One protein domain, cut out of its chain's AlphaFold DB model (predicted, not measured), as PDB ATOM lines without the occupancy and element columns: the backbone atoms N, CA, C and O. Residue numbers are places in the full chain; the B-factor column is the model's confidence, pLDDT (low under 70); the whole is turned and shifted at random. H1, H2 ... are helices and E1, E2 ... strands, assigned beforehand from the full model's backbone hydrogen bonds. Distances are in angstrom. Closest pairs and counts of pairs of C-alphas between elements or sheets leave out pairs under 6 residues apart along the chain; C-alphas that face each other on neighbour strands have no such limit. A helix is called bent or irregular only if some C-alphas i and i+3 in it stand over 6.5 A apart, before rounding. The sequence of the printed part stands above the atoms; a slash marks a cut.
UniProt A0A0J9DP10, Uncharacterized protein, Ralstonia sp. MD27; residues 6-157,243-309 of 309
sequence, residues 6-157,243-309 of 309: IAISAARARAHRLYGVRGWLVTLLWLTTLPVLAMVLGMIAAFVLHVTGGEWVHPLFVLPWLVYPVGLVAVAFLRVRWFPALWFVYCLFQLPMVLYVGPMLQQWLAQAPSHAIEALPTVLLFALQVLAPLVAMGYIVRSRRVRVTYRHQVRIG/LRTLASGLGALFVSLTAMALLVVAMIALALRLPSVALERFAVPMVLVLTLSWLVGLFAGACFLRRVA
ATOM      1  N   ILE A   6     -32.280  45.646  -0.865       82.31
ATOM      2  CA  ILE A   6     -32.684  44.507  -0.041       82.31
ATOM      3  C   ILE A   6     -32.248  43.221  -0.740       82.31
ATOM      4  O   ILE A   6     -32.356  43.094  -1.964       82.31
ATOM      5  N   ALA A   7     -31.735  42.272   0.043       81.06
ATOM      6  CA  ALA A   7     -31.425  40.932  -0.434       81.06
ATOM      7  C   ALA A   7     -32.715  40.120  -0.615       81.06
ATOM      8  O   ALA A   7     -33.571  40.092   0.265       81.06
ATOM      9  N   ILE A   8     -32.836  39.440  -1.751       72.44
ATOM     10  CA  ILE A   8     -33.955  38.553  -2.071       72.44
ATOM     11  C   ILE A   8     -33.455  37.120  -2.283       72.44
ATOM     12  O   ILE A   8     -32.278  36.889  -2.567       72.44
ATOM     13  N   SER A   9     -34.349  36.138  -2.155       72.81
ATOM     14  CA  SER A   9     -34.012  34.736  -2.414       72.81
ATOM     15  C   SER A   9     -33.626  34.504  -3.883       72.81
ATOM     16  O   SER A   9     -34.070  35.218  -4.786       72.81
ATOM     17  N   ALA A  10     -32.819  33.470  -4.143       67.88
ATOM     18  CA  ALA A  10     -32.370  33.135  -5.497       67.88
ATOM     19  C   ALA A  10     -33.540  32.792  -6.442       67.88
ATOM     20  O   ALA A  10     -33.514  33.173  -7.610       67.88
ATOM     21  N   ALA A  11     -34.586  32.126  -5.934       65.44
ATOM     22  CA  ALA A  11     -35.807  31.837  -6.694       65.44
ATOM     23  C   ALA A  11     -36.505  33.131  -7.143       65.44
ATOM     24  O   ALA A  11     -36.828  33.308  -8.317       65.44
ATOM     25  N   ARG A  12     -36.624  34.104  -6.235       67.00
ATOM     26  CA  ARG A  12     -37.233  35.398  -6.542       67.00
ATOM     27  C   ARG A  12     -36.384  36.243  -7.486       67.00
ATOM     28  O   ARG A  12     -36.927  36.932  -8.343       67.00
ATOM     29  N   ALA A  13     -35.060  36.176  -7.352       69.62
ATOM     30  CA  ALA A  13     -34.155  36.857  -8.267       69.62
ATOM     31  C   ALA A  13     -34.294  36.295  -9.685       69.62
ATOM     32  O   ALA A  13     -34.343  37.076 -10.628       69.62
ATOM     33  N   ARG A  14     -34.440  34.970  -9.831       69.75
ATOM     34  CA  ARG A  14     -34.659  34.302 -11.125       69.75
ATOM     35  C   ARG A  14     -35.948  34.739 -11.813       69.75
ATOM     36  O   ARG A  14     -35.920  34.973 -13.015       69.75
ATOM     37  N   ALA A  15     -37.033  34.905 -11.062       64.75
ATOM     38  CA  ALA A  15     -38.317  35.369 -11.592       64.75
ATOM     39  C   ALA A  15     -38.316  36.859 -11.998       64.75
ATOM     40  O   ALA A  15     -39.235  37.338 -12.659       64.75
ATOM     41  N   HIS A  16     -37.285  37.621 -11.617       69.00
ATOM     42  CA  HIS A  16     -37.216  39.051 -11.883       69.00
ATOM     43  C   HIS A  16     -36.954  39.346 -13.374       69.00
ATOM     44  O   HIS A  16     -36.060  38.769 -13.995       69.00
ATOM     45  N   ARG A  17     -37.651  40.336 -13.952       73.44
ATOM     46  CA  ARG A  17     -37.504  40.736 -15.374       73.44
ATOM     47  C   ARG A  17     -36.077  41.146 -15.758       73.44
ATOM     48  O   ARG A  17     -35.622  40.951 -16.884       73.44
ATOM     49  N   LEU A  18     -35.357  41.743 -14.809       77.31
ATOM     50  CA  LEU A  18     -33.955  42.147 -14.983       77.31
ATOM     51  C   LEU A  18     -32.947  41.007 -14.789       77.31
ATOM     52  O   LEU A  18     -31.755  41.266 -14.901       77.31
ATOM     53  N   TYR A  19     -33.376  39.784 -14.493       75.50
ATOM     54  CA  TYR A  19     -32.466  38.658 -14.320       75.50
ATOM     55  C   TYR A  19     -31.859  38.214 -15.660       75.50
ATOM     56  O   TYR A  19     -32.487  38.303 -16.718       75.50
ATOM     57  N   GLY A  20     -30.601  37.778 -15.620       76.56
ATOM     58  CA  GLY A  20     -29.875  37.243 -16.770       76.56
ATOM     59  C   GLY A  20     -28.998  38.252 -17.520       76.56
ATOM     60  O   GLY A  20     -29.063  39.473 -17.329       76.56
ATOM     61  N   VAL A  21     -28.160  37.704 -18.403       75.44
ATOM     62  CA  VAL A  21     -27.137  38.428 -19.167       75.44
ATOM     63  C   VAL A  21     -27.742  38.944 -20.473       75.44
ATOM     64  O   VAL A  21     -27.883  38.193 -21.430       75.44
ATOM     65  N   ARG A  22     -28.158  40.217 -20.504       74.75
ATOM     66  CA  ARG A  22     -28.765  40.860 -21.687       74.75
ATOM     67  C   ARG A  22     -28.357  42.329 -21.814       74.75
ATOM     68  O   ARG A  22     -27.933  42.952 -20.836       74.75
ATOM     69  N   GLY A  23     -28.571  42.892 -23.004       74.94
ATOM     70  CA  GLY A  23     -28.300  44.297 -23.315       74.94
ATOM     71  C   GLY A  23     -26.804  44.611 -23.289       74.94
ATOM     72  O   GLY A  23     -25.994  43.764 -23.648       74.94
ATOM     73  N   TRP A  24     -26.447  45.802 -22.805       79.38
ATOM     74  CA  TRP A  24     -25.058  46.279 -22.728       79.38
ATOM     75  C   TRP A  24     -24.090  45.329 -22.021       79.38
ATOM     76  O   TRP A  24     -22.914  45.309 -22.362       79.38
ATOM     77  N   LEU A  25     -24.570  44.511 -21.076       80.44
ATOM     78  CA  LEU A  25     -23.723  43.532 -20.398       80.44
ATOM     79  C   LEU A  25     -23.107  42.529 -21.385       80.44
ATOM     80  O   LEU A  25     -21.941  42.196 -21.235       80.44
ATOM     81  N   VAL A  26     -23.861  42.096 -22.403       76.94
ATOM     82  CA  VAL A  26     -23.367  41.186 -23.449       76.94
ATOM     83  C   VAL A  26     -22.268  41.878 -24.248       76.94
ATOM     84  O   VAL A  26     -21.172  41.346 -24.363       76.94
ATOM     85  N   THR A  27     -22.522  43.099 -24.724       76.81
ATOM     86  CA  THR A  27     -21.551  43.883 -25.501       76.81
ATOM     87  C   THR A  27     -20.247  44.108 -24.738       76.81
ATOM     88  O   THR A  27     -19.175  43.935 -25.302       76.81
ATOM     89  N   LEU A  28     -20.325  44.449 -23.449       79.56
ATOM     90  CA  LEU A  28     -19.148  44.686 -22.609       79.56
ATOM     91  C   LEU A  28     -18.342  43.403 -22.362       79.56
ATOM     92  O   LEU A  28     -17.116  43.442 -22.395       79.56
ATOM     93  N   LEU A  29     -19.021  42.269 -22.175       79.06
ATOM     94  CA  LEU A  29     -18.401  40.943 -22.063       79.06
ATOM     95  C   LEU A  29     -17.659  40.522 -23.332       79.06
ATOM     96  O   LEU A  29     -16.584  39.931 -23.274       79.06
ATOM     97  N   TRP A  30     -18.211  40.865 -24.486       76.69
ATOM     98  CA  TRP A  30     -17.553  40.643 -25.764       76.69
ATOM     99  C   TRP A  30     -16.380  41.592 -25.982       76.69
ATOM    100  O   TRP A  30     -15.314  41.162 -26.413       76.69
ATOM    101  N   LEU A  31     -16.518  42.865 -25.611       78.19
ATOM    102  CA  LEU A  31     -15.434  43.842 -25.707       78.19
ATOM    103  C   LEU A  31     -14.218  43.424 -24.861       78.19
ATOM    104  O   LEU A  31     -13.080  43.658 -25.255       78.19
ATOM    105  N   THR A  32     -14.428  42.710 -23.750       78.69
ATOM    106  CA  THR A  32     -13.318  42.150 -22.964       78.69
ATOM    107  C   THR A  32     -12.553  41.015 -23.629       78.69
ATOM    108  O   THR A  32     -11.525  40.626 -23.091       78.69
ATOM    109  N   THR A  33     -12.988  40.517 -24.791       76.12
ATOM    110  CA  THR A  33     -12.253  39.512 -25.582       76.12
ATOM    111  C   THR A  33     -11.306  40.122 -26.629       76.12
ATOM    112  O   THR A  33     -10.504  39.395 -27.204       76.12
ATOM    113  N   LEU A  34     -11.284  41.458 -26.790       75.38
ATOM    114  CA  LEU A  34     -10.266  42.195 -27.570       75.38
ATOM    115  C   LEU A  34      -8.791  41.827 -27.278       75.38
ATOM    116  O   LEU A  34      -8.012  41.797 -28.228       75.38
ATOM    117  N   PRO A  35      -8.386  41.507 -26.031       72.50
ATOM    118  CA  PRO A  35      -7.062  40.966 -25.722       72.50
ATOM    119  C   PRO A  35      -6.623  39.801 -26.627       72.50
ATOM    120  O   PRO A  35      -5.451  39.711 -26.988       72.50
ATOM    121  N   VAL A  36      -7.563  38.934 -27.022       72.88
ATOM    122  CA  VAL A  36      -7.307  37.789 -27.909       72.88
ATOM    123  C   VAL A  36      -6.973  38.263 -29.326       72.88
ATOM    124  O   VAL A  36      -6.041  37.759 -29.946       72.88
ATOM    125  N   LEU A  37      -7.682  39.287 -29.810       70.94
ATOM    126  CA  LEU A  37      -7.417  39.924 -31.100       70.94
ATOM    127  C   LEU A  37      -6.034  40.578 -31.149       70.94
ATOM    128  O   LEU A  37      -5.286  40.348 -32.098       70.94
ATOM    129  N   ALA A  38      -5.679  41.339 -30.112       69.31
ATOM    130  CA  ALA A  38      -4.370  41.985 -30.008       69.31
ATOM    131  C   ALA A  38      -3.219  40.964 -30.041       69.31
ATOM    132  O   ALA A  38      -2.233  41.162 -30.747       69.31
ATOM    133  N   MET A  39      -3.369  39.843 -29.330       68.56
ATOM    134  CA  MET A  39      -2.368  38.774 -29.294       68.56
ATOM    135  C   MET A  39      -2.160  38.125 -30.669       68.56
ATOM    136  O   MET A  39      -1.026  37.931 -31.099       68.56
ATOM    137  N   VAL A  40      -3.245  37.800 -31.373       67.94
ATOM    138  CA  VAL A  40      -3.169  37.190 -32.709       67.94
ATOM    139  C   VAL A  40      -2.514  38.137 -33.714       67.94
ATOM    140  O   VAL A  40      -1.651  37.710 -34.478       67.94
ATOM    141  N   LEU A  41      -2.867  39.424 -33.679       66.50
ATOM    142  CA  LEU A  41      -2.216  40.445 -34.503       66.50
ATOM    143  C   LEU A  41      -0.724  40.577 -34.171       66.50
ATOM    144  O   LEU A  41       0.093  40.645 -35.085       66.50
ATOM    145  N   GLY A  42      -0.358  40.541 -32.886       64.88
ATOM    146  CA  GLY A  42       1.038  40.544 -32.445       64.88
ATOM    147  C   GLY A  42       1.834  39.342 -32.966       64.88
ATOM    148  O   GLY A  42       2.946  39.515 -33.458       64.88
ATOM    149  N   MET A  43       1.252  38.137 -32.936       64.69
ATOM    150  CA  MET A  43       1.886  36.934 -33.496       64.69
ATOM    151  C   MET A  43       2.083  37.032 -35.015       64.69
ATOM    152  O   MET A  43       3.141  36.653 -35.515       64.69
ATOM    153  N   ILE A  44       1.101  37.570 -35.749       62.28
ATOM    154  CA  ILE A  44       1.230  37.801 -37.197       62.28
ATOM    155  C   ILE A  44       2.349  38.805 -37.481       62.28
ATOM    156  O   ILE A  44       3.180  38.553 -38.348       62.28
ATOM    157  N   ALA A  45       2.390  39.921 -36.750       59.53
ATOM    158  CA  ALA A  45       3.407  40.951 -36.935       59.53
ATOM    159  C   ALA A  45       4.821  40.404 -36.685       59.53
ATOM    160  O   ALA A  45       5.714  40.644 -37.492       59.53
ATOM    161  N   ALA A  46       5.011  39.610 -35.625       60.56
ATOM    162  CA  ALA A  46       6.291  38.963 -35.333       60.56
ATOM    163  C   ALA A  46       6.725  37.995 -36.450       60.56
ATOM    164  O   ALA A  46       7.893  37.986 -36.837       60.56
ATOM    165  N   PHE A  47       5.783  37.220 -36.999       59.12
ATOM    166  CA  PHE A  47       6.045  36.281 -38.093       59.12
ATOM    167  C   PHE A  47       6.378  36.991 -39.415       59.12
ATOM    168  O   PHE A  47       7.322  36.617 -40.103       59.12
ATOM    169  N   VAL A  48       5.622  38.035 -39.765       57.62
ATOM    170  CA  VAL A  48       5.791  38.790 -41.016       57.62
ATOM    171  C   VAL A  48       7.078  39.612 -41.007       57.62
ATOM    172  O   VAL A  48       7.849  39.561 -41.963       57.62
ATOM    173  N   LEU A  49       7.336  40.341 -39.922       56.19
ATOM    174  CA  LEU A  49       8.446  41.291 -39.842       56.19
ATOM    175  C   LEU A  49       9.789  40.627 -39.495       56.19
ATOM    176  O   LEU A  49      10.782  41.335 -39.357       56.19
ATOM    177  N   HIS A  50       9.839  39.295 -39.338       52.41
ATOM    178  CA  HIS A  50      11.050  38.550 -38.952       52.41
ATOM    179  C   HIS A  50      11.770  39.168 -37.738       52.41
ATOM    180  O   HIS A  50      12.997  39.094 -37.620       52.41
ATOM    181  N   VAL A  51      11.011  39.776 -36.815       51.88
ATOM    182  CA  VAL A  51      11.542  40.374 -35.584       51.88
ATOM    183  C   VAL A  51      11.921  39.228 -34.652       51.88
ATOM    184  O   VAL A  51      11.170  38.806 -33.781       51.88
ATOM    185  N   THR A  52      13.099  38.674 -34.902       42.38
ATOM    186  CA  THR A  52      13.703  37.539 -34.194       42.38
ATOM    187  C   THR A  52      14.485  37.974 -32.952       42.38
ATOM    188  O   THR A  52      14.975  37.125 -32.216       42.38
ATOM    189  N   GLY A  53      14.583  39.286 -32.690       40.97
ATOM    190  CA  GLY A  53      15.360  39.859 -31.584       40.97
ATOM    191  C   GLY A  53      14.554  40.352 -30.377       40.97
ATOM    192  O   GLY A  53      15.152  40.837 -29.423       40.97
ATOM    193  N   GLY A  54      13.221  40.269 -30.403       45.75
ATOM    194  CA  GLY A  54      12.387  40.640 -29.257       45.75
ATOM    195  C   GLY A  54      12.184  39.441 -28.343       45.75
ATOM    196  O   GLY A  54      11.766  38.388 -28.824       45.75
ATOM    197  N   GLU A  55      12.468  39.588 -27.046       47.88
ATOM    198  CA  GLU A  55      12.121  38.596 -26.024       47.88
ATOM    199  C   GLU A  55      10.677  38.134 -26.249       47.88
ATOM    200  O   GLU A  55       9.729  38.915 -26.127       47.88
ATOM    201  N   TRP A  56      10.508  36.872 -26.651       48.88
ATOM    202  CA  TRP A  56       9.189  36.278 -26.806       48.88
ATOM    203  C   TRP A  56       8.443  36.501 -25.497       48.88
ATOM    204  O   TRP A  56       8.900  36.036 -24.453       48.88
ATOM    205  N   VAL A  57       7.321  37.226 -25.547       54.28
ATOM    206  CA  VAL A  57       6.464  37.447 -24.378       54.28
ATOM    207  C   VAL A  57       6.224  36.079 -23.750       54.28
ATOM    208  O   VAL A  57       5.613  35.214 -24.383       54.28
ATOM    209  N   HIS A  58       6.793  35.846 -22.560       55.72
ATOM    210  CA  HIS A  58       6.858  34.498 -22.005       55.72
ATOM    211  C   HIS A  58       5.454  33.875 -21.986       55.72
ATOM    212  O   HIS A  58       4.496  34.545 -21.586       55.72
ATOM    213  N   PRO A  59       5.300  32.591 -22.357       55.97
ATOM    214  CA  PRO A  59       3.992  31.934 -22.447       55.97
ATOM    215  C   PRO A  59       3.192  32.008 -21.136       55.97
ATOM    216  O   PRO A  59       1.962  32.027 -21.160       55.97
ATOM    217  N   LEU A  60       3.889  32.142 -20.001       57.75
ATOM    218  CA  LEU A  60       3.331  32.407 -18.672       57.75
ATOM    219  C   LEU A  60       2.490  33.690 -18.582       57.75
ATOM    220  O   LEU A  60       1.544  33.724 -17.805       57.75
ATOM    221  N   PHE A  61       2.792  34.722 -19.368       59.53
ATOM    222  CA  PHE A  61       2.026  35.973 -19.415       59.53
ATOM    223  C   PHE A  61       0.935  35.952 -20.493       59.53
ATOM    224  O   PHE A  61      -0.103  36.599 -20.346       59.53
ATOM    225  N   VAL A  62       1.137  35.155 -21.543       61.62
ATOM    226  CA  VAL A  62       0.259  35.063 -22.715       61.62
ATOM    227  C   VAL A  62      -0.952  34.151 -22.473       61.62
ATOM    228  O   VAL A  62      -2.077  34.495 -22.831       61.62
ATOM    229  N   LEU A  63      -0.762  33.001 -21.822       65.31
ATOM    230  CA  LEU A  63      -1.848  32.053 -21.532       65.31
ATOM    231  C   LEU A  63      -2.948  32.653 -20.637       65.31
ATOM    232  O   LEU A  63      -4.123  32.576 -21.014       65.31
ATOM    233  N   PRO A  64      -2.622  33.305 -19.502       68.44
ATOM    234  CA  PRO A  64      -3.608  34.022 -18.698       68.44
ATOM    235  C   PRO A  64      -4.419  35.027 -19.521       68.44
ATOM    236  O   PRO A  64      -5.638  35.111 -19.379       68.44
ATOM    237  N   TRP A  65      -3.764  35.745 -20.431       68.38
ATOM    238  CA  TRP A  65      -4.381  36.768 -21.273       68.38
ATOM    239  C   TRP A  65      -5.507  36.238 -22.164       68.38
ATOM    240  O   TRP A  65      -6.446  36.970 -22.469       68.38
ATOM    241  N   LEU A  66      -5.431  34.966 -22.559       67.50
ATOM    242  CA  LEU A  66      -6.435  34.300 -23.385       67.50
ATOM    243  C   LEU A  66      -7.498  33.594 -22.534       67.50
ATOM    244  O   LEU A  66      -8.691  33.661 -22.833       67.50
ATOM    245  N   VAL A  67      -7.081  32.963 -21.435       73.94
ATOM    246  CA  VAL A  67      -7.977  32.188 -20.567       73.94
ATOM    247  C   VAL A  67      -8.886  33.088 -19.729       73.94
ATOM    248  O   VAL A  67     -10.079  32.807 -19.619       73.94
ATOM    249  N   TYR A  68      -8.375  34.185 -19.164       77.38
ATOM    250  CA  TYR A  68      -9.159  35.069 -18.293       77.38
ATOM    251  C   TYR A  68     -10.372  35.731 -18.969       77.38
ATOM    252  O   TYR A  68     -11.457  35.665 -18.382       77.38
ATOM    253  N   PRO A  69     -10.279  36.337 -20.171       76.81
ATOM    254  CA  PRO A  69     -11.446  36.956 -20.800       76.81
ATOM    255  C   PRO A  69     -12.498  35.919 -21.211       76.81
ATOM    256  O   PRO A  69     -13.691  36.143 -21.005       76.81
ATOM    257  N   VAL A  70     -12.081  34.748 -21.705       75.69
ATOM    258  CA  VAL A  70     -13.000  33.644 -22.037       75.69
ATOM    259  C   VAL A  70     -13.642  33.067 -20.770       75.69
ATOM    260  O   VAL A  70     -14.852  32.827 -20.729       75.69
ATOM    261  N   GLY A  71     -12.862  32.915 -19.701       80.25
ATOM    262  CA  GLY A  71     -13.339  32.491 -18.388       80.25
ATOM    263  C   GLY A  71     -14.366  33.462 -17.807       80.25
ATOM    264  O   GLY A  71     -15.400  33.023 -17.308       80.25
ATOM    265  N   LEU A  72     -14.156  34.776 -17.939       82.50
ATOM    266  CA  LEU A  72     -15.141  35.785 -17.536       82.50
ATOM    267  C   LEU A  72     -16.450  35.664 -18.318       82.50
ATOM    268  O   LEU A  72     -17.519  35.807 -17.718       82.50
ATOM    269  N   VAL A  73     -16.381  35.347 -19.615       80.25
ATOM    270  CA  VAL A  73     -17.566  35.044 -20.426       80.25
ATOM    271  C   VAL A  73     -18.314  33.841 -19.870       80.25
ATOM    272  O   VAL A  73     -19.506  33.948 -19.567       80.25
ATOM    273  N   ALA A  74     -17.622  32.728 -19.638       78.38
ATOM    274  CA  ALA A  74     -18.236  31.535 -19.066       78.38
ATOM    275  C   ALA A  74     -18.870  31.812 -17.689       78.38
ATOM    276  O   ALA A  74     -20.039  31.500 -17.470       78.38
ATOM    277  N   VAL A  75     -18.141  32.467 -16.783       84.12
ATOM    278  CA  VAL A  75     -18.591  32.816 -15.423       84.12
ATOM    279  C   VAL A  75     -19.819  33.735 -15.448       84.12
ATOM    280  O   VAL A  75     -20.734  33.564 -14.633       84.12
ATOM    281  N   ALA A  76     -19.882  34.681 -16.390       82.88
ATOM    282  CA  ALA A  76     -21.045  35.542 -16.574       82.88
ATOM    283  C   ALA A  76     -22.289  34.743 -16.984       82.88
ATOM    284  O   ALA A  76     -23.352  34.880 -16.374       82.88
ATOM    285  N   PHE A  77     -22.160  33.867 -17.984       77.81
ATOM    286  CA  PHE A  77     -23.273  33.043 -18.464       77.81
ATOM    287  C   PHE A  77     -23.690  31.955 -17.468       77.81
ATOM    288  O   PHE A  77     -24.885  31.674 -17.354       77.81
ATOM    289  N   LEU A  78     -22.748  31.425 -16.680       79.06
ATOM    290  CA  LEU A  78     -23.007  30.554 -15.525       79.06
ATOM    291  C   LEU A  78     -23.682  31.294 -14.360       79.06
ATOM    292  O   LEU A  78     -24.146  30.660 -13.414       79.06
ATOM    293  N   ARG A  79     -23.775  32.630 -14.429       79.75
ATOM    294  CA  ARG A  79     -24.405  33.497 -13.420       79.75
ATOM    295  C   ARG A  79     -23.786  33.311 -12.033       79.75
ATOM    296  O   ARG A  79     -24.475  33.360 -11.015       79.75
ATOM    297  N   VAL A  80     -22.468  33.110 -11.988       82.75
ATOM    298  CA  VAL A  80     -21.738  32.900 -10.733       82.75
ATOM    299  C   VAL A  80     -21.762  34.186  -9.910       82.75
ATOM    300  O   VAL A  80     -21.378  35.250 -10.390       82.75
ATOM    301  N   ARG A  81     -22.152  34.097  -8.635       82.88
ATOM    302  CA  ARG A  81     -22.234  35.245  -7.706       82.88
ATOM    303  C   ARG A  81     -20.938  36.065  -7.618       82.88
ATOM    304  O   ARG A  81     -20.987  37.277  -7.420       82.88
ATOM    305  N   TRP A  82     -19.795  35.408  -7.794       84.75
ATOM    306  CA  TRP A  82     -18.458  36.003  -7.769       84.75
ATOM    307  C   TRP A  82     -18.087  36.785  -9.033       84.75
ATOM    308  O   TRP A  82     -17.059  37.453  -9.031       84.75
ATOM    309  N   PHE A  83     -18.914  36.772 -10.085       87.62
ATOM    310  CA  PHE A  83     -18.633  37.455 -11.352       87.62
ATOM    311  C   PHE A  83     -18.159  38.916 -11.189       87.62
ATOM    312  O   PHE A  83     -17.110  39.246 -11.737       87.62
ATOM    313  N   PRO A  84     -18.821  39.793 -10.401       86.06
ATOM    314  CA  PRO A  84     -18.349  41.170 -10.235       86.06
ATOM    315  C   PRO A  84     -16.977  41.273  -9.553       86.06
ATOM    316  O   PRO A  84     -16.222  42.195  -9.843       86.06
ATOM    317  N   ALA A  85     -16.660  40.350  -8.639       87.75
ATOM    318  CA  ALA A  85     -15.365  40.311  -7.964       87.75
ATOM    319  C   ALA A  85     -14.271  39.786  -8.902       87.75
ATOM    320  O   ALA A  85     -13.202  40.377  -8.982       87.75
ATOM    321  N   LEU A  86     -14.566  38.740  -9.679       87.88
ATOM    322  CA  LEU A  86     -13.663  38.213 -10.705       87.88
ATOM    323  C   LEU A  86     -13.365  39.261 -11.785       87.88
ATOM    324  O   LEU A  86     -12.221  39.395 -12.205       87.88
ATOM    325  N   TRP A  87     -14.361  40.063 -12.170       87.81
ATOM    326  CA  TRP A  87     -14.148  41.201 -13.065       87.81
ATOM    327  C   TRP A  87     -13.216  42.252 -12.454       87.81
ATOM    328  O   TRP A  87     -12.373  42.809 -13.147       87.81
ATOM    329  N   PHE A  88     -13.337  42.518 -11.149       87.56
ATOM    330  CA  PHE A  88     -12.447  43.448 -10.450       87.56
ATOM    331  C   PHE A  88     -11.008  42.948 -10.418       87.56
ATOM    332  O   PHE A  88     -10.099  43.704 -10.751       87.56
ATOM    333  N   VAL A  89     -10.808  41.669 -10.103       87.50
ATOM    334  CA  VAL A  89      -9.486  41.033 -10.152       87.50
ATOM    335  C   VAL A  89      -8.903  41.107 -11.564       87.50
ATOM    336  O   VAL A  89      -7.735  41.444 -11.721       87.50
ATOM    337  N   TYR A  90      -9.717  40.884 -12.598       83.94
ATOM    338  CA  TYR A  90      -9.284  41.028 -13.987       83.94
ATOM    339  C   TYR A  90      -8.860  42.462 -14.338       83.94
ATOM    340  O   TYR A  90      -7.807  42.656 -14.940       83.94
ATOM    341  N   CYS A  91      -9.626  43.476 -13.921       84.00
ATOM    342  CA  CYS A  91      -9.221  44.876 -14.084       84.00
ATOM    343  C   CYS A  91      -7.903  45.182 -13.359       84.00
ATOM    344  O   CYS A  91      -7.082  45.926 -13.886       84.00
ATOM    345  N   LEU A  92      -7.686  44.601 -12.176       84.56
ATOM    346  CA  LEU A  92      -6.441  44.766 -11.429       84.56
ATOM    347  C   LEU A  92      -5.262  44.105 -12.158       84.56
ATOM    348  O   LEU A  92      -4.196  44.698 -12.245       84.56
ATOM    349  N   PHE A  93      -5.468  42.916 -12.729       79.06
ATOM    350  CA  PHE A  93      -4.449  42.179 -13.483       79.06
ATOM    351  C   PHE A  93      -4.098  42.835 -14.830       79.06
ATOM    352  O   PHE A  93      -2.986  42.683 -15.326       79.06
ATOM    353  N   GLN A  94      -5.016  43.617 -15.403       75.94
ATOM    354  CA  GLN A  94      -4.755  44.432 -16.594       75.94
ATOM    355  C   GLN A  94      -3.767  45.584 -16.331       75.94
ATOM    356  O   GLN A  94      -3.035  45.963 -17.239       75.94
ATOM    357  N   LEU A  95      -3.682  46.128 -15.109       74.88
ATOM    358  CA  LEU A  95      -2.805  47.272 -14.809       74.88
ATOM    359  C   LEU A  95      -1.296  46.956 -14.921       74.88
ATOM    360  O   LEU A  95      -0.618  47.671 -15.659       74.88
ATOM    361  N   PRO A  96      -0.751  45.896 -14.281       72.94
ATOM    362  CA  PRO A  96       0.647  45.488 -14.463       72.94
ATOM    363  C   PRO A  96       1.000  45.246 -15.927       72.94
ATOM    364  O   PRO A  96       2.116  45.489 -16.369       72.94
ATOM    365  N   MET A  97       0.018  44.788 -16.691       69.12
ATOM    366  CA  MET A  97       0.188  44.447 -18.086       69.12
ATOM    367  C   MET A  97       0.275  45.661 -19.003       69.12
ATOM    368  O   MET A  97       1.096  45.673 -19.914       69.12
ATOM    369  N   VAL A  98      -0.504  46.709 -18.741       67.19
ATOM    370  CA  VAL A  98      -0.322  48.004 -19.417       67.19
ATOM    371  C   VAL A  98       1.066  48.567 -19.133       67.19
ATOM    372  O   VAL A  98       1.698  49.109 -20.034       67.19
ATOM    373  N   LEU A  99       1.566  48.394 -17.907       70.56
ATOM    374  CA  LEU A  99       2.914  48.820 -17.532       70.56
ATOM    375  C   LEU A  99       4.008  47.983 -18.215       70.56
ATOM    376  O   LEU A  99       5.059  48.526 -18.527       70.56
ATOM    377  N   TYR A 100       3.757  46.699 -18.485       69.12
ATOM    378  CA  TYR A 100       4.688  45.819 -19.201       69.12
ATOM    379  C   TYR A 100       4.706  46.075 -20.718       69.12
ATOM    380  O   TYR A 100       5.767  46.144 -21.330       69.12
ATOM    381  N   VAL A 101       3.533  46.249 -21.336       64.12
ATOM    382  CA  VAL A 101       3.395  46.458 -22.791       64.12
ATOM    383  C   VAL A 101       3.638  47.919 -23.187       64.12
ATOM    384  O   VAL A 101       4.035  48.193 -24.315       64.12
ATOM    385  N   GLY A 102       3.447  48.875 -22.274       63.81
ATOM    386  CA  GLY A 102       3.636  50.310 -22.521       63.81
ATOM    387  C   GLY A 102       5.024  50.688 -23.064       63.81
ATOM    388  O   GLY A 102       5.086  51.357 -24.095       63.81
ATOM    389  N   PRO A 103       6.133  50.239 -22.445       63.78
ATOM    390  CA  PRO A 103       7.491  50.475 -22.941       63.78
ATOM    391  C   PRO A 103       7.748  49.835 -24.309       63.78
ATOM    392  O   PRO A 103       8.370  50.456 -25.167       63.78
ATOM    393  N   MET A 104       7.213  48.630 -24.541       60.81
ATOM    394  CA  MET A 104       7.283  47.951 -25.839       60.81
ATOM    395  C   MET A 104       6.545  48.757 -26.916       60.81
ATOM    396  O   MET A 104       7.076  48.967 -28.002       60.81
ATOM    397  N   LEU A 105       5.355  49.278 -26.602       60.81
ATOM    398  CA  LEU A 105       4.584  50.146 -27.494       60.81
ATOM    399  C   LEU A 105       5.319  51.469 -27.766       60.81
ATOM    400  O   LEU A 105       5.312  51.940 -28.899       60.81
ATOM    401  N   GLN A 106       5.978  52.053 -26.760       62.81
ATOM    402  CA  GLN A 106       6.790  53.266 -26.916       62.81
ATOM    403  C   GLN A 106       8.028  53.036 -27.785       62.81
ATOM    404  O   GLN A 106       8.308  53.862 -28.648       62.81
ATOM    405  N   GLN A 107       8.745  51.927 -27.601       61.19
ATOM    406  CA  GLN A 107       9.866  51.559 -28.469       61.19
ATOM    407  C   GLN A 107       9.403  51.312 -29.903       61.19
ATOM    408  O   GLN A 107      10.042  51.784 -30.839       61.19
ATOM    409  N   TRP A 108       8.263  50.646 -30.080       57.75
ATOM    410  CA  TRP A 108       7.682  50.396 -31.395       57.75
ATOM    411  C   TRP A 108       7.262  51.699 -32.095       57.75
ATOM    412  O   TRP A 108       7.582  51.911 -33.260       57.75
ATOM    413  N   LEU A 109       6.625  52.620 -31.363       60.12
ATOM    414  CA  LEU A 109       6.279  53.961 -31.852       60.12
ATOM    415  C   LEU A 109       7.514  54.815 -32.168       60.12
ATOM    416  O   LEU A 109       7.478  55.596 -33.112       60.12
ATOM    417  N   ALA A 110       8.596  54.668 -31.399       61.25
ATOM    418  CA  ALA A 110       9.850  55.385 -31.620       61.25
ATOM    419  C   ALA A 110      10.649  54.840 -32.817       61.25
ATOM    420  O   ALA A 110      11.419  55.580 -33.424       61.25
ATOM    421  N   GLN A 111      10.471  53.560 -33.154       55.91
ATOM    422  CA  GLN A 111      11.105  52.907 -34.301       55.91
ATOM    423  C   GLN A 111      10.280  53.014 -35.591       55.91
ATOM    424  O   GLN A 111      10.813  52.730 -36.661       55.91
ATOM    425  N   ALA A 112       9.010  53.426 -35.517       52.03
ATOM    426  CA  ALA A 112       8.155  53.601 -36.685       52.03
ATOM    427  C   ALA A 112       8.585  54.854 -37.490       52.03
ATOM    428  O   ALA A 112       8.403  55.981 -37.019       52.03
ATOM    429  N   PRO A 113       9.155  54.703 -38.700       47.75
ATOM    430  CA  PRO A 113       9.601  55.834 -39.511       47.75
ATOM    431  C   PRO A 113       8.380  56.590 -40.036       47.75
ATOM    432  O   PRO A 113       7.565  55.952 -40.676       47.75
ATOM    433  N   SER A 114       8.238  57.895 -39.739       49.25
ATOM    434  CA  SER A 114       7.324  58.919 -40.331       49.25
ATOM    435  C   SER A 114       5.883  58.541 -40.777       49.25
ATOM    436  O   SER A 114       5.152  59.389 -41.290       49.25
ATOM    437  N   HIS A 115       5.400  57.334 -40.499       50.53
ATOM    438  CA  HIS A 115       4.116  56.747 -40.869       50.53
ATOM    439  C   HIS A 115       3.228  56.653 -39.624       50.53
ATOM    440  O   HIS A 115       2.664  55.612 -39.295       50.53
ATOM    441  N   ALA A 116       3.078  57.774 -38.912       51.91
ATOM    442  CA  ALA A 116       2.250  57.876 -37.704       51.91
ATOM    443  C   ALA A 116       0.787  57.418 -37.918       51.91
ATOM    444  O   ALA A 116       0.099  57.052 -36.967       51.91
ATOM    445  N   ILE A 117       0.318  57.407 -39.170       49.62
ATOM    446  CA  ILE A 117      -1.026  56.967 -39.562       49.62
ATOM    447  C   ILE A 117      -1.160  55.433 -39.498       49.62
ATOM    448  O   ILE A 117      -2.229  54.932 -39.154       49.62
ATOM    449  N   GLU A 118      -0.090  54.678 -39.756       51.84
ATOM    450  CA  GLU A 118      -0.123  53.207 -39.811       51.84
ATOM    451  C   GLU A 118      -0.102  52.557 -38.419       51.84
ATOM    452  O   GLU A 118      -0.658  51.477 -38.228       51.84
ATOM    453  N   ALA A 119       0.457  53.243 -37.415       57.56
ATOM    454  CA  ALA A 119       0.475  52.787 -36.021       57.56
ATOM    455  C   ALA A 119      -0.832  53.091 -35.253       57.56
ATOM    456  O   ALA A 119      -1.118  52.484 -34.216       57.56
ATOM    457  N   LEU A 120      -1.640  54.025 -35.761       64.19
ATOM    458  CA  LEU A 120      -2.843  54.552 -35.108       64.19
ATOM    459  C   LEU A 120      -3.908  53.474 -34.800       64.19
ATOM    460  O   LEU A 120      -4.421  53.467 -33.677       64.19
ATOM    461  N   PRO A 121      -4.217  52.519 -35.707       65.94
ATOM    462  CA  PRO A 121      -5.183  51.452 -35.434       65.94
ATOM    463  C   PRO A 121      -4.759  50.554 -34.267       65.94
ATOM    464  O   PRO A 121      -5.579  50.200 -33.422       65.94
ATOM    465  N   THR A 122      -3.473  50.220 -34.192       65.44
ATOM    466  CA  THR A 122      -2.910  49.335 -33.166       65.44
ATOM    467  C   THR A 122      -2.919  50.012 -31.797       65.44
ATOM    468  O   THR A 122      -3.355  49.414 -30.814       65.44
ATOM    469  N   VAL A 123      -2.535  51.293 -31.734       68.31
ATOM    470  CA  VAL A 123      -2.603  52.105 -30.506       68.31
ATOM    471  C   VAL A 123      -4.045  52.253 -30.020       68.31
ATOM    472  O   VAL A 123      -4.312  52.087 -28.829       68.31
ATOM    473  N   LEU A 124      -4.993  52.511 -30.927       71.81
ATOM    474  CA  LEU A 124      -6.413  52.611 -30.585       71.81
ATOM    475  C   LEU A 124      -6.951  51.285 -30.025       71.81
ATOM    476  O   LEU A 124      -7.728  51.290 -29.072       71.81
ATOM    477  N   LEU A 125      -6.514  50.154 -30.583       71.88
ATOM    478  CA  LEU A 125      -6.904  48.817 -30.138       71.88
ATOM    479  C   LEU A 125      -6.380  48.523 -28.726       71.88
ATOM    480  O   LEU A 125      -7.153  48.074 -27.876       71.88
ATOM    481  N   PHE A 126      -5.118  48.856 -28.438       71.62
ATOM    482  CA  PHE A 126      -4.554  48.759 -27.088       71.62
ATOM    483  C   PHE A 126      -5.254  49.699 -26.097       71.62
ATOM    484  O   PHE A 126      -5.610  49.279 -24.997       71.62
ATOM    485  N   ALA A 127      -5.531  50.947 -26.481       74.25
ATOM    486  CA  ALA A 127      -6.270  51.882 -25.631       74.25
ATOM    487  C   ALA A 127      -7.682  51.361 -25.317       74.25
ATOM    488  O   ALA A 127      -8.121  51.377 -24.162       74.25
ATOM    489  N   LEU A 128      -8.381  50.835 -26.328       77.62
ATOM    490  CA  LEU A 128      -9.708  50.248 -26.174       77.62
ATOM    491  C   LEU A 128      -9.675  49.017 -25.266       77.62
ATOM    492  O   LEU A 128     -10.577  48.844 -24.449       77.62
ATOM    493  N   GLN A 129      -8.625  48.201 -25.352       76.19
ATOM    494  CA  GLN A 129      -8.436  47.035 -24.497       76.19
ATOM    495  C   GLN A 129      -8.351  47.391 -23.004       76.19
ATOM    496  O   GLN A 129      -8.834  46.618 -22.178       76.19
ATOM    497  N   VAL A 130      -7.783  48.548 -22.659       76.38
ATOM    498  CA  VAL A 130      -7.648  49.015 -21.268       76.38
ATOM    499  C   VAL A 130      -8.905  49.744 -20.797       76.38
ATOM    500  O   VAL A 130      -9.389  49.535 -19.681       76.38
ATOM    501  N   LEU A 131      -9.477  50.586 -21.657       80.56
ATOM    502  CA  LEU A 131     -10.670  51.370 -21.340       80.56
ATOM    503  C   LEU A 131     -11.920  50.490 -21.216       80.56
ATOM    504  O   LEU A 131     -12.751  50.724 -20.338       80.56
ATOM    505  N   ALA A 132     -12.054  49.458 -22.053       81.06
ATOM    506  CA  ALA A 132     -13.229  48.590 -22.083       81.06
ATOM    507  C   ALA A 132     -13.527  47.905 -20.727       81.06
ATOM    508  O   ALA A 132     -14.655  48.044 -20.241       81.06
ATOM    509  N   PRO A 133     -12.567  47.230 -20.059       81.12
ATOM    510  CA  PRO A 133     -12.769  46.652 -18.731       81.12
ATOM    511  C   PRO A 133     -13.144  47.686 -17.662       81.12
ATOM    512  O   PRO A 133     -13.980  47.390 -16.806       81.12
ATOM    513  N   LEU A 134     -12.564  48.891 -17.717       82.50
ATOM    514  CA  LEU A 134     -12.824  49.973 -16.757       82.50
ATOM    515  C   LEU A 134     -14.236  50.548 -16.917       82.50
ATOM    516  O   LEU A 134     -14.977  50.686 -15.939       82.50
ATOM    517  N   VAL A 135     -14.653  50.818 -18.155       85.00
ATOM    518  CA  VAL A 135     -16.028  51.239 -18.468       85.00
ATOM    519  C   VAL A 135     -17.018  50.151 -18.052       85.00
ATOM    520  O   VAL A 135     -18.042  50.439 -17.422       85.00
ATOM    521  N   ALA A 136     -16.693  48.887 -18.328       85.19
ATOM    522  CA  ALA A 136     -17.508  47.755 -17.921       85.19
ATOM    523  C   ALA A 136     -17.606  47.614 -16.395       85.19
ATOM    524  O   ALA A 136     -18.687  47.319 -15.887       85.19
ATOM    525  N   MET A 137     -16.535  47.896 -15.651       87.50
ATOM    526  CA  MET A 137     -16.569  47.948 -14.188       87.50
ATOM    527  C   MET A 137     -17.536  49.031 -13.694       87.50
ATOM    528  O   MET A 137     -18.405  48.766 -12.858       87.50
ATOM    529  N   GLY A 138     -17.451  50.238 -14.262       86.56
ATOM    530  CA  GLY A 138     -18.388  51.325 -13.965       86.56
ATOM    531  C   GLY A 138     -19.846  50.923 -14.223       86.56
ATOM    532  O   GLY A 138     -20.733  51.208 -13.409       86.56
ATOM    533  N   TYR A 139     -20.090  50.187 -15.312       88.06
ATOM    534  CA  TYR A 139     -21.394  49.603 -15.612       88.06
ATOM    535  C   TYR A 139     -21.805  48.534 -14.585       88.06
ATOM    536  O   TYR A 139     -22.918  48.597 -14.067       88.06
ATOM    537  N   ILE A 140     -20.932  47.587 -14.237       86.44
ATOM    538  CA  ILE A 140     -21.187  46.495 -13.280       86.44
ATOM    539  C   ILE A 140     -21.595  47.035 -11.905       86.44
ATOM    540  O   ILE A 140     -22.546  46.534 -11.298       86.44
ATOM    541  N   VAL A 141     -20.930  48.089 -11.428       86.75
ATOM    542  CA  VAL A 141     -21.216  48.704 -10.122       86.75
ATOM    543  C   VAL A 141     -22.573  49.417 -10.111       86.75
ATOM    544  O   VAL A 141     -23.310  49.335  -9.115       86.75
ATOM    545  N   ARG A 142     -22.923  50.109 -11.204       86.31
ATOM    546  CA  ARG A 142     -24.150  50.923 -11.306       86.31
ATOM    547  C   ARG A 142     -25.369  50.145 -11.804       86.31
ATOM    548  O   ARG A 142     -26.503  50.529 -11.513       86.31
ATOM    549  N   SER A 143     -25.165  49.054 -12.535       86.69
ATOM    550  CA  SER A 143     -26.236  48.330 -13.212       86.69
ATOM    551  C   SER A 143     -27.129  47.580 -12.227       86.69
ATOM    552  O   SER A 143     -26.691  46.703 -11.479       86.69
ATOM    553  N   ARG A 144     -28.434  47.878 -12.279       84.56
ATOM    554  CA  ARG A 144     -29.448  47.147 -11.503       84.56
ATOM    555  C   ARG A 144     -29.510  45.675 -11.922       84.56
ATOM    556  O   ARG A 144     -29.625  44.807 -11.071       84.56
ATOM    557  N   ARG A 145     -29.358  45.390 -13.221       84.81
ATOM    558  CA  ARG A 145     -29.389  44.029 -13.791       84.81
ATOM    559  C   ARG A 145     -28.305  43.133 -13.193       84.81
ATOM    560  O   ARG A 145     -28.590  41.998 -12.827       84.81
ATOM    561  N   VAL A 146     -27.088  43.652 -13.038       84.25
ATOM    562  CA  VAL A 146     -25.971  42.906 -12.433       84.25
ATOM    563  C   VAL A 146     -26.244  42.626 -10.952       84.25
ATOM    564  O   VAL A 146     -26.033  41.509 -10.484       84.25
ATOM    565  N   ARG A 147     -26.785  43.601 -10.214       84.69
ATOM    566  CA  ARG A 147     -27.145  43.416  -8.799       84.69
ATOM    567  C   ARG A 147     -28.262  42.392  -8.602       84.69
ATOM    568  O   ARG A 147     -28.145  41.547  -7.722       84.69
ATOM    569  N   VAL A 148     -29.284  42.404  -9.454       83.00
ATOM    570  CA  VAL A 148     -30.363  41.404  -9.421       83.00
ATOM    571  C   VAL A 148     -29.837  40.018  -9.801       83.00
ATOM    572  O   VAL A 148     -30.133  39.048  -9.114       83.00
ATOM    573  N   THR A 149     -29.024  39.922 -10.859       83.62
ATOM    574  CA  THR A 149     -28.573  38.631 -11.410       83.62
ATOM    575  C   THR A 149     -27.518  37.946 -10.549       83.62
ATOM    576  O   THR A 149     -27.626  36.751 -10.317       83.62
ATOM    577  N   TYR A 150     -26.509  38.682 -10.075       85.25
ATOM    578  CA  TYR A 150     -25.353  38.087  -9.391       85.25
ATOM    579  C   TYR A 150     -25.364  38.307  -7.879       85.25
ATOM    580  O   TYR A 150     -24.844  37.480  -7.139       85.25
ATOM    581  N   ARG A 151     -25.932  39.421  -7.398       83.62
ATOM    582  CA  ARG A 151     -25.974  39.745  -5.958       83.62
ATOM    583  C   ARG A 151     -27.324  39.450  -5.306       83.62
ATOM    584  O   ARG A 151     -27.413  39.548  -4.089       83.62
ATOM    585  N   HIS A 152     -28.341  39.095  -6.095       82.94
ATOM    586  CA  HIS A 152     -29.723  38.892  -5.650       82.94
ATOM    587  C   HIS A 152     -30.243  40.064  -4.804       82.94
ATOM    588  O   HIS A 152     -30.802  39.881  -3.727       82.94
ATOM    589  N   GLN A 153     -30.011  41.288  -5.283       83.81
ATOM    590  CA  GLN A 153     -30.422  42.517  -4.607       83.81
ATOM    591  C   GLN A 153     -31.387  43.324  -5.472       83.81
ATOM    592  O   GLN A 153     -31.130  43.540  -6.659       83.81
ATOM    593  N   VAL A 154     -32.456  43.820  -4.852       80.62
ATOM    594  CA  VAL A 154     -33.493  44.652  -5.480       80.62
ATOM    595  C   VAL A 154     -33.689  45.936  -4.658       80.62
ATOM    596  O   VAL A 154     -33.312  45.989  -3.489       80.62
ATOM    597  N   ARG A 155     -34.198  47.016  -5.267       81.44
ATOM    598  CA  ARG A 155     -34.499  48.267  -4.545       81.44
ATOM    599  C   ARG A 155     -35.744  48.113  -3.668       81.44
ATOM    600  O   ARG A 155     -36.660  47.401  -4.053       81.44
ATOM    601  N   ILE A 156     -35.812  48.853  -2.557       70.38
ATOM    602  CA  ILE A 156     -36.964  48.820  -1.629       70.38
ATOM    603  C   ILE A 156     -38.308  49.104  -2.316       70.38
ATOM    604  O   ILE A 156     -39.297  48.458  -2.004       70.38
ATOM    605  N   GLY A 157     -38.350  50.041  -3.266       64.50
ATOM    606  CA  GLY A 157     -39.586  50.410  -3.971       64.50
ATOM    607  C   GLY A 157     -39.987  49.478  -5.118       64.50
ATOM    608  O   GLY A 157     -40.846  49.843  -5.913       64.50
ATOM    609  N   LEU A 243     -27.948  26.369 -19.774       62.59
ATOM    610  CA  LEU A 243     -27.152  25.586 -20.719       62.59
ATOM    611  C   LEU A 243     -27.340  26.037 -22.171       62.59
ATOM    612  O   LEU A 243     -26.366  26.127 -22.906       62.59
ATOM    613  N   ARG A 244     -28.559  26.409 -22.580       65.81
ATOM    614  CA  ARG A 244     -28.837  26.868 -23.949       65.81
ATOM    615  C   ARG A 244     -28.266  28.261 -24.206       65.81
ATOM    616  O   ARG A 244     -27.754  28.519 -25.292       65.81
ATOM    617  N   THR A 245     -28.292  29.144 -23.205       64.44
ATOM    618  CA  THR A 245     -27.671  30.478 -23.307       64.44
ATOM    619  C   THR A 245     -26.144  30.425 -23.261       64.44
ATOM    620  O   THR A 245     -25.477  31.202 -23.935       64.44
ATOM    621  N   LEU A 246     -25.583  29.477 -22.508       65.75
ATOM    622  CA  LEU A 246     -24.142  29.281 -22.396       65.75
ATOM    623  C   LEU A 246     -23.570  28.590 -23.636       65.75
ATOM    624  O   LEU A 246     -22.575  29.059 -24.175       65.75
ATOM    625  N   ALA A 247     -24.226  27.538 -24.134       67.62
ATOM    626  CA  ALA A 247     -23.824  26.851 -25.358       67.62
ATOM    627  C   ALA A 247     -23.910  27.770 -26.583       67.62
ATOM    628  O   ALA A 247     -23.012  27.764 -27.416       67.62
ATOM    629  N   SER A 248     -24.944  28.614 -26.674       65.50
ATOM    630  CA  SER A 248     -25.036  29.607 -27.755       65.50
ATOM    631  C   SER A 248     -23.982  30.711 -27.628       65.50
ATOM    632  O   SER A 248     -23.396  31.095 -28.637       65.50
ATOM    633  N   GLY A 249     -23.687  31.185 -26.411       65.12
ATOM    634  CA  GLY A 249     -22.641  32.187 -26.171       65.12
ATOM    635  C   GLY A 249     -21.231  31.671 -26.459       65.12
ATOM    636  O   GLY A 249     -20.481  32.316 -27.189       65.12
ATOM    637  N   LEU A 250     -20.889  30.485 -25.950       69.44
ATOM    638  CA  LEU A 250     -19.612  29.826 -26.231       69.44
ATOM    639  C   LEU A 250     -19.507  29.391 -27.693       69.44
ATOM    640  O   LEU A 250     -18.442  29.534 -28.279       69.44
ATOM    641  N   GLY A 251     -20.600  28.929 -28.303       67.38
ATOM    642  CA  GLY A 251     -20.645  28.590 -29.725       67.38
ATOM    643  C   GLY A 251     -20.368  29.800 -30.617       67.38
ATOM    644  O   GLY A 251     -19.549  29.713 -31.524       67.38
ATOM    645  N   ALA A 252     -20.967  30.959 -30.321       65.88
ATOM    646  CA  ALA A 252     -20.676  32.202 -31.038       65.88
ATOM    647  C   ALA A 252     -19.213  32.652 -30.861       65.88
ATOM    648  O   ALA A 252     -18.594  33.136 -31.812       65.88
ATOM    649  N   LEU A 253     -18.647  32.455 -29.664       66.56
ATOM    650  CA  LEU A 253     -17.244  32.765 -29.379       66.56
ATOM    651  C   LEU A 253     -16.329  31.843 -30.183       66.56
ATOM    652  O   LEU A 253     -15.406  32.312 -30.840       66.56
ATOM    653  N   PHE A 254     -16.632  30.547 -30.185       70.25
ATOM    654  CA  PHE A 254     -15.884  29.539 -30.922       70.25
ATOM    655  C   PHE A 254     -15.909  29.804 -32.427       70.25
ATOM    656  O   PHE A 254     -14.854  29.814 -33.041       70.25
ATOM    657  N   VAL A 255     -17.076  30.104 -33.009       68.12
ATOM    658  CA  VAL A 255     -17.197  30.472 -34.431       68.12
ATOM    659  C   VAL A 255     -16.390  31.730 -34.759       68.12
ATOM    660  O   VAL A 255     -15.741  31.793 -35.799       68.12
ATOM    661  N   SER A 256     -16.387  32.725 -33.869       66.19
ATOM    662  CA  SER A 256     -15.596  33.946 -34.070       66.19
ATOM    663  C   SER A 256     -14.091  33.658 -34.017       66.19
ATOM    664  O   SER A 256     -13.344  34.147 -34.860       66.19
ATOM    665  N   LEU A 257     -13.649  32.815 -33.075       69.25
ATOM    666  CA  LEU A 257     -12.254  32.381 -32.969       69.25
ATOM    667  C   LEU A 257     -11.817  31.522 -34.160       69.25
ATOM    668  O   LEU A 257     -10.712  31.710 -34.661       69.25
ATOM    669  N   THR A 258     -12.652  30.595 -34.633       70.44
ATOM    670  CA  THR A 258     -12.310  29.738 -35.779       70.44
ATOM    671  C   THR A 258     -12.287  30.526 -37.079       70.44
ATOM    672  O   THR A 258     -11.343  30.374 -37.850       70.44
ATOM    673  N   ALA A 259     -13.259  31.414 -37.309       68.44
ATOM    674  CA  ALA A 259     -13.252  32.315 -38.459       68.44
ATOM    675  C   ALA A 259     -11.991  33.187 -38.466       68.44
ATOM    676  O   ALA A 259     -11.330  33.313 -39.494       68.44
ATOM    677  N   MET A 260     -11.613  33.722 -37.307       67.31
ATOM    678  CA  MET A 260     -10.389  34.495 -37.143       67.31
ATOM    679  C   MET A 260      -9.135  33.654 -37.407       67.31
ATOM    680  O   MET A 260      -8.272  34.088 -38.161       67.31
ATOM    681  N   ALA A 261      -9.035  32.447 -36.845       68.88
ATOM    682  CA  ALA A 261      -7.901  31.552 -37.069       68.88
ATOM    683  C   ALA A 261      -7.748  31.188 -38.554       68.88
ATOM    684  O   ALA A 261      -6.641  31.216 -39.083       68.88
ATOM    685  N   LEU A 262      -8.855  30.916 -39.251       75.19
ATOM    686  CA  LEU A 262      -8.846  30.677 -40.696       75.19
ATOM    687  C   LEU A 262      -8.381  31.911 -41.473       75.19
ATOM    688  O   LEU A 262      -7.585  31.783 -42.401       75.19
ATOM    689  N   LEU A 263      -8.835  33.101 -41.076       71.00
ATOM    690  CA  LEU A 263      -8.441  34.362 -41.701       71.00
ATOM    691  C   LEU A 263      -6.943  34.632 -41.492       71.00
ATOM    692  O   LEU A 263      -6.256  35.001 -42.437       71.00
ATOM    693  N   VAL A 264      -6.418  34.338 -40.301       66.56
ATOM    694  CA  VAL A 264      -4.984  34.395 -39.969       66.56
ATOM    695  C   VAL A 264      -4.180  33.416 -40.821       66.56
ATOM    696  O   VAL A 264      -3.178  33.812 -41.407       66.56
ATOM    697  N   VAL A 265      -4.614  32.160 -40.936       75.69
ATOM    698  CA  VAL A 265      -3.931  31.146 -41.757       75.69
ATOM    699  C   VAL A 265      -3.921  31.548 -43.231       75.69
ATOM    700  O   VAL A 265      -2.873  31.488 -43.870       75.69
ATOM    701  N   ALA A 266      -5.057  32.006 -43.767       72.81
ATOM    702  CA  ALA A 266      -5.150  32.498 -45.141       72.81
ATOM    703  C   ALA A 266      -4.207  33.685 -45.377       72.81
ATOM    704  O   ALA A 266      -3.551  33.782 -46.411       72.81
ATOM    705  N   MET A 267      -4.100  34.558 -44.384       67.31
ATOM    706  CA  MET A 267      -3.225  35.715 -44.403       67.31
ATOM    707  C   MET A 267      -1.738  35.370 -44.307       67.31
ATOM    708  O   MET A 267      -0.944  35.951 -45.040       67.31
ATOM    709  N   ILE A 268      -1.358  34.402 -43.472       66.50
ATOM    710  CA  ILE A 268       0.009  33.864 -43.422       66.50
ATOM    711  C   ILE A 268       0.351  33.209 -44.765       66.50
ATOM    712  O   ILE A 268       1.407  33.473 -45.330       66.50
ATOM    713  N   ALA A 269      -0.560  32.411 -45.325       74.19
ATOM    714  CA  ALA A 269      -0.369  31.782 -46.630       74.19
ATOM    715  C   ALA A 269      -0.225  32.814 -47.763       74.19
ATOM    716  O   ALA A 269       0.559  32.598 -48.687       74.19
ATOM    717  N   LEU A 270      -0.954  33.932 -47.693       70.56
ATOM    718  CA  LEU A 270      -0.826  35.047 -48.629       70.56
ATOM    719  C   LEU A 270       0.507  35.788 -48.446       70.56
ATOM    720  O   LEU A 270       1.171  36.085 -49.437       70.56
ATOM    721  N   ALA A 271       0.927  36.030 -47.201       65.88
ATOM    722  CA  ALA A 271       2.208  36.652 -46.874       65.88
ATOM    723  C   ALA A 271       3.393  35.832 -47.409       65.88
ATOM    724  O   ALA A 271       4.291  36.386 -48.030       65.88
ATOM    725  N   LEU A 272       3.350  34.503 -47.273       70.94
ATOM    726  CA  LEU A 272       4.378  33.600 -47.808       70.94
ATOM    727  C   LEU A 272       4.480  33.617 -49.346       70.94
ATOM    728  O   LEU A 272       5.471  33.141 -49.894       70.94
ATOM    729  N   ARG A 273       3.464  34.130 -50.051       75.19
ATOM    730  CA  ARG A 273       3.425  34.204 -51.522       75.19
ATOM    731  C   ARG A 273       3.778  35.583 -52.080       75.19
ATOM    732  O   ARG A 273       3.928  35.705 -53.294       75.19
ATOM    733  N   LEU A 274       3.868  36.613 -51.239       70.38
ATOM    734  CA  LEU A 274       4.086  37.997 -51.660       70.38
ATOM    735  C   LEU A 274       5.536  38.441 -51.390       70.38
ATOM    736  O   LEU A 274       6.112  38.069 -50.370       70.38
ATOM    737  N   PRO A 275       6.135  39.269 -52.266       70.31
ATOM    738  CA  PRO A 275       7.432  39.886 -51.997       70.31
ATOM    739  C   PRO A 275       7.345  40.851 -50.801       70.31
ATOM    740  O   PRO A 275       6.320  41.507 -50.600       70.31
ATOM    741  N   SER A 276       8.431  40.981 -50.032       62.84
ATOM    742  CA  SER A 276       8.494  41.751 -48.773       62.84
ATOM    743  C   SER A 276       7.993  43.199 -48.888       62.84
ATOM    744  O   SER A 276       7.298  43.684 -48.002       62.84
ATOM    745  N   VAL A 277       8.245  43.857 -50.023       60.69
ATOM    746  CA  VAL A 277       7.810  45.240 -50.308       60.69
ATOM    747  C   VAL A 277       6.283  45.366 -50.456       60.69
ATOM    748  O   VAL A 277       5.705  46.422 -50.204       60.69
ATOM    749  N   ALA A 278       5.598  44.296 -50.868       61.03
ATOM    750  CA  ALA A 278       4.139  44.276 -50.938       61.03
ATOM    751  C   ALA A 278       3.512  44.060 -49.550       61.03
ATOM    752  O   ALA A 278       2.450  44.609 -49.270       61.03
ATOM    753  N   LEU A 279       4.179  43.305 -48.672       58.72
ATOM    754  CA  LEU A 279       3.703  42.957 -47.328       58.72
ATOM    755  C   LEU A 279       3.510  44.176 -46.417       58.72
ATOM    756  O   LEU A 279       2.492  44.253 -45.729       58.72
ATOM    757  N   GLU A 280       4.412  45.157 -46.478       58.50
ATOM    758  CA  GLU A 280       4.280  46.418 -45.729       58.50
ATOM    759  C   GLU A 280       3.012  47.186 -46.129       58.50
ATOM    760  O   GLU A 280       2.242  47.613 -45.269       58.50
ATOM    761  N   ARG A 281       2.703  47.254 -47.432       65.19
ATOM    762  CA  ARG A 281       1.497  47.939 -47.939       65.19
ATOM    763  C   ARG A 281       0.195  47.250 -47.544       65.19
ATOM    764  O   ARG A 281      -0.854  47.892 -47.513       65.19
ATOM    765  N   PHE A 282       0.238  45.947 -47.269       64.56
ATOM    766  CA  PHE A 282      -0.946  45.185 -46.889       64.56
ATOM    767  C   PHE A 282      -1.167  45.114 -45.379       64.56
ATOM    768  O   PHE A 282      -2.289  44.814 -44.992       64.56
ATOM    769  N   ALA A 283      -0.194  45.450 -44.526       63.47
ATOM    770  CA  ALA A 283      -0.305  45.295 -43.070       63.47
ATOM    771  C   ALA A 283      -1.490  46.065 -42.445       63.47
ATOM    772  O   ALA A 283      -2.254  45.510 -41.653       63.47
ATOM    773  N   VAL A 284      -1.707  47.321 -42.839       63.19
ATOM    774  CA  VAL A 284      -2.820  48.151 -42.337       63.19
ATOM    775  C   VAL A 284      -4.202  47.614 -42.747       63.19
ATOM    776  O   VAL A 284      -5.038  47.411 -41.859       63.19
ATOM    777  N   PRO A 285      -4.491  47.338 -44.038       70.88
ATOM    778  CA  PRO A 285      -5.777  46.755 -44.418       70.88
ATOM    779  C   PRO A 285      -5.980  45.357 -43.820       70.88
ATOM    780  O   PRO A 285      -7.111  44.995 -43.513       70.88
ATOM    781  N   MET A 286      -4.907  44.606 -43.567       67.94
ATOM    782  CA  MET A 286      -4.932  43.331 -42.844       67.94
ATOM    783  C   MET A 286      -5.515  43.490 -41.434       67.94
ATOM    784  O   MET A 286      -6.491  42.826 -41.080       67.94
ATOM    785  N   VAL A 287      -4.955  44.417 -40.646       67.31
ATOM    786  CA  VAL A 287      -5.412  44.739 -39.284       67.31
ATOM    787  C   VAL A 287      -6.854  45.250 -39.315       67.31
ATOM    788  O   VAL A 287      -7.675  44.840 -38.492       67.31
ATOM    789  N   LEU A 288      -7.194  46.100 -40.287       71.62
ATOM    790  CA  LEU A 288      -8.544  46.635 -40.457       71.62
ATOM    791  C   LEU A 288      -9.566  45.529 -40.768       71.62
ATOM    792  O   LEU A 288     -10.624  45.468 -40.149       71.62
ATOM    793  N   VAL A 289      -9.260  44.614 -41.688       75.56
ATOM    794  CA  VAL A 289     -10.152  43.496 -42.032       75.56
ATOM    795  C   VAL A 289     -10.294  42.531 -40.855       75.56
ATOM    796  O   VAL A 289     -11.401  42.067 -40.576       75.56
ATOM    797  N   LEU A 290      -9.219  42.260 -40.109       70.31
ATOM    798  CA  LEU A 290      -9.284  41.389 -38.930       70.31
ATOM    799  C   LEU A 290     -10.090  42.018 -37.788       70.31
ATOM    800  O   LEU A 290     -10.892  41.347 -37.144       70.31
ATOM    801  N   THR A 291      -9.923  43.318 -37.557       69.00
ATOM    802  CA  THR A 291     -10.694  44.058 -36.548       69.00
ATOM    803  C   THR A 291     -12.163  44.182 -36.938       69.00
ATOM    804  O   THR A 291     -13.032  43.948 -36.100       69.00
ATOM    805  N   LEU A 292     -12.468  44.482 -38.203       75.44
ATOM    806  CA  LEU A 292     -13.841  44.549 -38.702       75.44
ATOM    807  C   LEU A 292     -14.516  43.176 -38.687       75.44
ATOM    808  O   LEU A 292     -15.650  43.078 -38.230       75.44
ATOM    809  N   SER A 293     -13.836  42.111 -39.116       72.88
ATOM    810  CA  SER A 293     -14.381  40.745 -39.044       72.88
ATOM    811  C   SER A 293     -14.616  40.300 -37.600       72.88
ATOM    812  O   SER A 293     -15.664  39.724 -37.307       72.88
ATOM    813  N   TRP A 294     -13.720  40.659 -36.674       72.38
ATOM    814  CA  TRP A 294     -13.926  40.460 -35.241       72.38
ATOM    815  C   TRP A 294     -15.156  41.215 -34.734       72.38
ATOM    816  O   TRP A 294     -16.034  40.614 -34.119       72.38
ATOM    817  N   LEU A 295     -15.276  42.513 -35.031       70.31
ATOM    818  CA  LEU A 295     -16.420  43.340 -34.630       70.31
ATOM    819  C   LEU A 295     -17.741  42.838 -35.227       70.31
ATOM    820  O   LEU A 295     -18.755  42.824 -34.530       70.31
ATOM    821  N   VAL A 296     -17.740  42.385 -36.483       72.19
ATOM    822  CA  VAL A 296     -18.904  41.766 -37.133       72.19
ATOM    823  C   VAL A 296     -19.265  40.451 -36.444       72.19
ATOM    824  O   VAL A 296     -20.440  40.235 -36.154       72.19
ATOM    825  N   GLY A 297     -18.280  39.618 -36.093       67.62
ATOM    826  CA  GLY A 297     -18.476  38.418 -35.273       67.62
ATOM    827  C   GLY A 297     -19.084  38.740 -33.904       67.62
ATOM    828  O   GLY A 297     -20.069  38.116 -33.503       67.62
ATOM    829  N   LEU A 298     -18.593  39.789 -33.231       65.62
ATOM    830  CA  LEU A 298     -19.151  40.279 -31.965       65.62
ATOM    831  C   LEU A 298     -20.604  40.742 -32.120       65.62
ATOM    832  O   LEU A 298     -21.448  40.433 -31.276       65.62
ATOM    833  N   PHE A 299     -20.917  41.474 -33.191       65.62
ATOM    834  CA  PHE A 299     -22.257  42.006 -33.431       65.62
ATOM    835  C   PHE A 299     -23.245  40.904 -33.825       65.62
ATOM    836  O   PHE A 299     -24.374  40.880 -33.333       65.62
ATOM    837  N   ALA A 300     -22.816  39.957 -34.659       66.50
ATOM    838  CA  ALA A 300     -23.597  38.788 -35.042       66.50
ATOM    839  C   ALA A 300     -23.852  37.873 -33.835       66.50
ATOM    840  O   ALA A 300     -24.999  37.491 -33.592       66.50
ATOM    841  N   GLY A 301     -22.826  37.601 -33.020       63.12
ATOM    842  CA  GLY A 301     -22.936  36.824 -31.785       63.12
ATOM    843  C   GLY A 301     -23.841  37.489 -30.745       63.12
ATOM    844  O   GLY A 301     -24.715  36.837 -30.170       63.12
ATOM    845  N   ALA A 302     -23.716  38.805 -30.547       61.88
ATOM    846  CA  ALA A 302     -24.588  39.567 -29.654       61.88
ATOM    847  C   ALA A 302     -26.044  39.617 -30.153       61.88
ATOM    848  O   ALA A 302     -26.972  39.473 -29.352       61.88
ATOM    849  N   CYS A 303     -26.267  39.779 -31.462       64.62
ATOM    850  CA  CYS A 303     -27.600  39.728 -32.071       64.62
ATOM    851  C   CYS A 303     -28.230  38.336 -31.964       64.62
ATOM    852  O   CYS A 303     -29.414  38.229 -31.641       64.62
ATOM    853  N   PHE A 304     -27.452  37.275 -32.184       63.78
ATOM    854  CA  PHE A 304     -27.902  35.895 -32.019       63.78
ATOM    855  C   PHE A 304     -28.308  35.623 -30.568       63.78
ATOM    856  O   PHE A 304     -29.432  35.192 -30.308       63.78
ATOM    857  N   LEU A 305     -27.461  35.997 -29.608       57.19
ATOM    858  CA  LEU A 305     -27.770  35.898 -28.181       57.19
ATOM    859  C   LEU A 305     -29.013  36.700 -27.793       57.19
ATOM    860  O   LEU A 305     -29.795  36.244 -26.967       57.19
ATOM    861  N   ARG A 306     -29.244  37.866 -28.406       61.03
ATOM    862  CA  ARG A 306     -30.446  38.678 -28.172       61.03
ATOM    863  C   ARG A 306     -31.727  38.037 -28.718       61.03
ATOM    864  O   ARG A 306     -32.794  38.331 -28.193       61.03
ATOM    865  N   ARG A 307     -31.634  37.205 -29.760       60.56
ATOM    866  CA  ARG A 307     -32.776  36.470 -30.336       60.56
ATOM    867  C   ARG A 307     -33.065  35.155 -29.608       60.56
ATOM    868  O   ARG A 307     -34.213  34.734 -29.575       60.56
ATOM    869  N   VAL A 308     -32.038  34.515 -29.045       53.22
ATOM    870  CA  VAL A 308     -32.155  33.227 -28.334       53.22
ATOM    871  C   VAL A 308     -32.454  33.409 -26.835       53.22
ATOM    872  O   VAL A 308     -32.991  32.491 -26.214       53.22
ATOM    873  N   ALA A 309     -32.116  34.569 -26.249       47.53
ATOM    874  CA  ALA A 309     -32.344  34.904 -24.837       47.53
ATOM    875  C   ALA A 309     -33.673  35.625 -24.571       47.53
ATOM    876  O   ALA A 309     -34.448  35.157 -23.706       47.53
TER     877      ALA A 309
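What this domain is: This is residues 6 to 157 and 243 to 309 of the 309 residues of an uncharacterized protein of Ralstonia sp. MD27 (UniProt A0A0J9DP10). This is a long bundle of helices: H2 and H3 run end to end through its middle, with H4, H6, H8 and H9 round them and H5a along H4 and H6. At one end H1, H7 and E1 make a small head, and at the other end H5b bends away from H5a. The printed part has 219 residues, with nine named helices and one named strand in the order H1 to H7, E1, H8, H9; the class is mostly helix. The whole is compact, with a radius of gyration of the C-alphas of 19.7 A, yet elongated, spanning 65 by 33 by 30 A.

Where its parts are: H1 is residues 10 to 15, its C-alpha 10 at (-32.370, 33.135, -5.497). H2 is residues 24 to 31, H3 residues 34 to 48 with 21.2 A, and H4 residues 59 to 77 with 27.6 A. H5, residues 83 to 111, was assigned as one helix by its hydrogen bonds but is bent, C-alphas 100 and 103 being 6.6 A apart; its arms are H5a, residues 83 to 100, 26.0 A, and H5b, residues 103 to 111. H6 is residues 116 to 142, 38.0 A; H7 is residues 144 to 151; E1 is residues 153 to 155. H8 is residues 243 to 271, 40.8 A, and H9 is residues 276 to 308, 46.3 A, its C-alpha 308 at (-32.155, 33.227, -28.334).

How they stand to each other: H3, H4, H5a, H6, H8 and H9 form an up and down bundle, each running against the one before it. H8 and H9 are a helical hairpin, closest at the C-alphas of Ala 252 and Gly 301, 5.2 A, at a shallow tilt of 13 degrees. H3 touches H4 at Val 36 and Leu 66, C-alphas 5.8 A apart. H5a touches H6 at Cys 91 and Pro 133, C-alphas 6.1 A apart. H2 touches H6 at Leu 28 and Ala 136, C-alphas 5.8 A apart. H1 and H7 only just touch, with 3 pairs of C-alphas within 8 A. H5b is close to H6 but not clearly touching. E1 pairs with no named strand. Every O i to N i+4 pair is within hydrogen-bond range in H1, H2, H3, H5b, H7 and H8, against 11 of 15 in H4, 11 of 14 in H5a, 18 of 23 in H6 and 25 of 29 in H9.

The domain as a whole: The C-alphas of Gly 157 and Pro 275 are the farthest apart, 68.0 A. Residues 158 to 242 are not printed, and the gap between C-alphas 157 and 243 is 32.4 A. Of the links that are printed whole, none is long. Mean pLDDT of the printed part is 70.3, and 109 residues are under 70, among them residues 38 to 66.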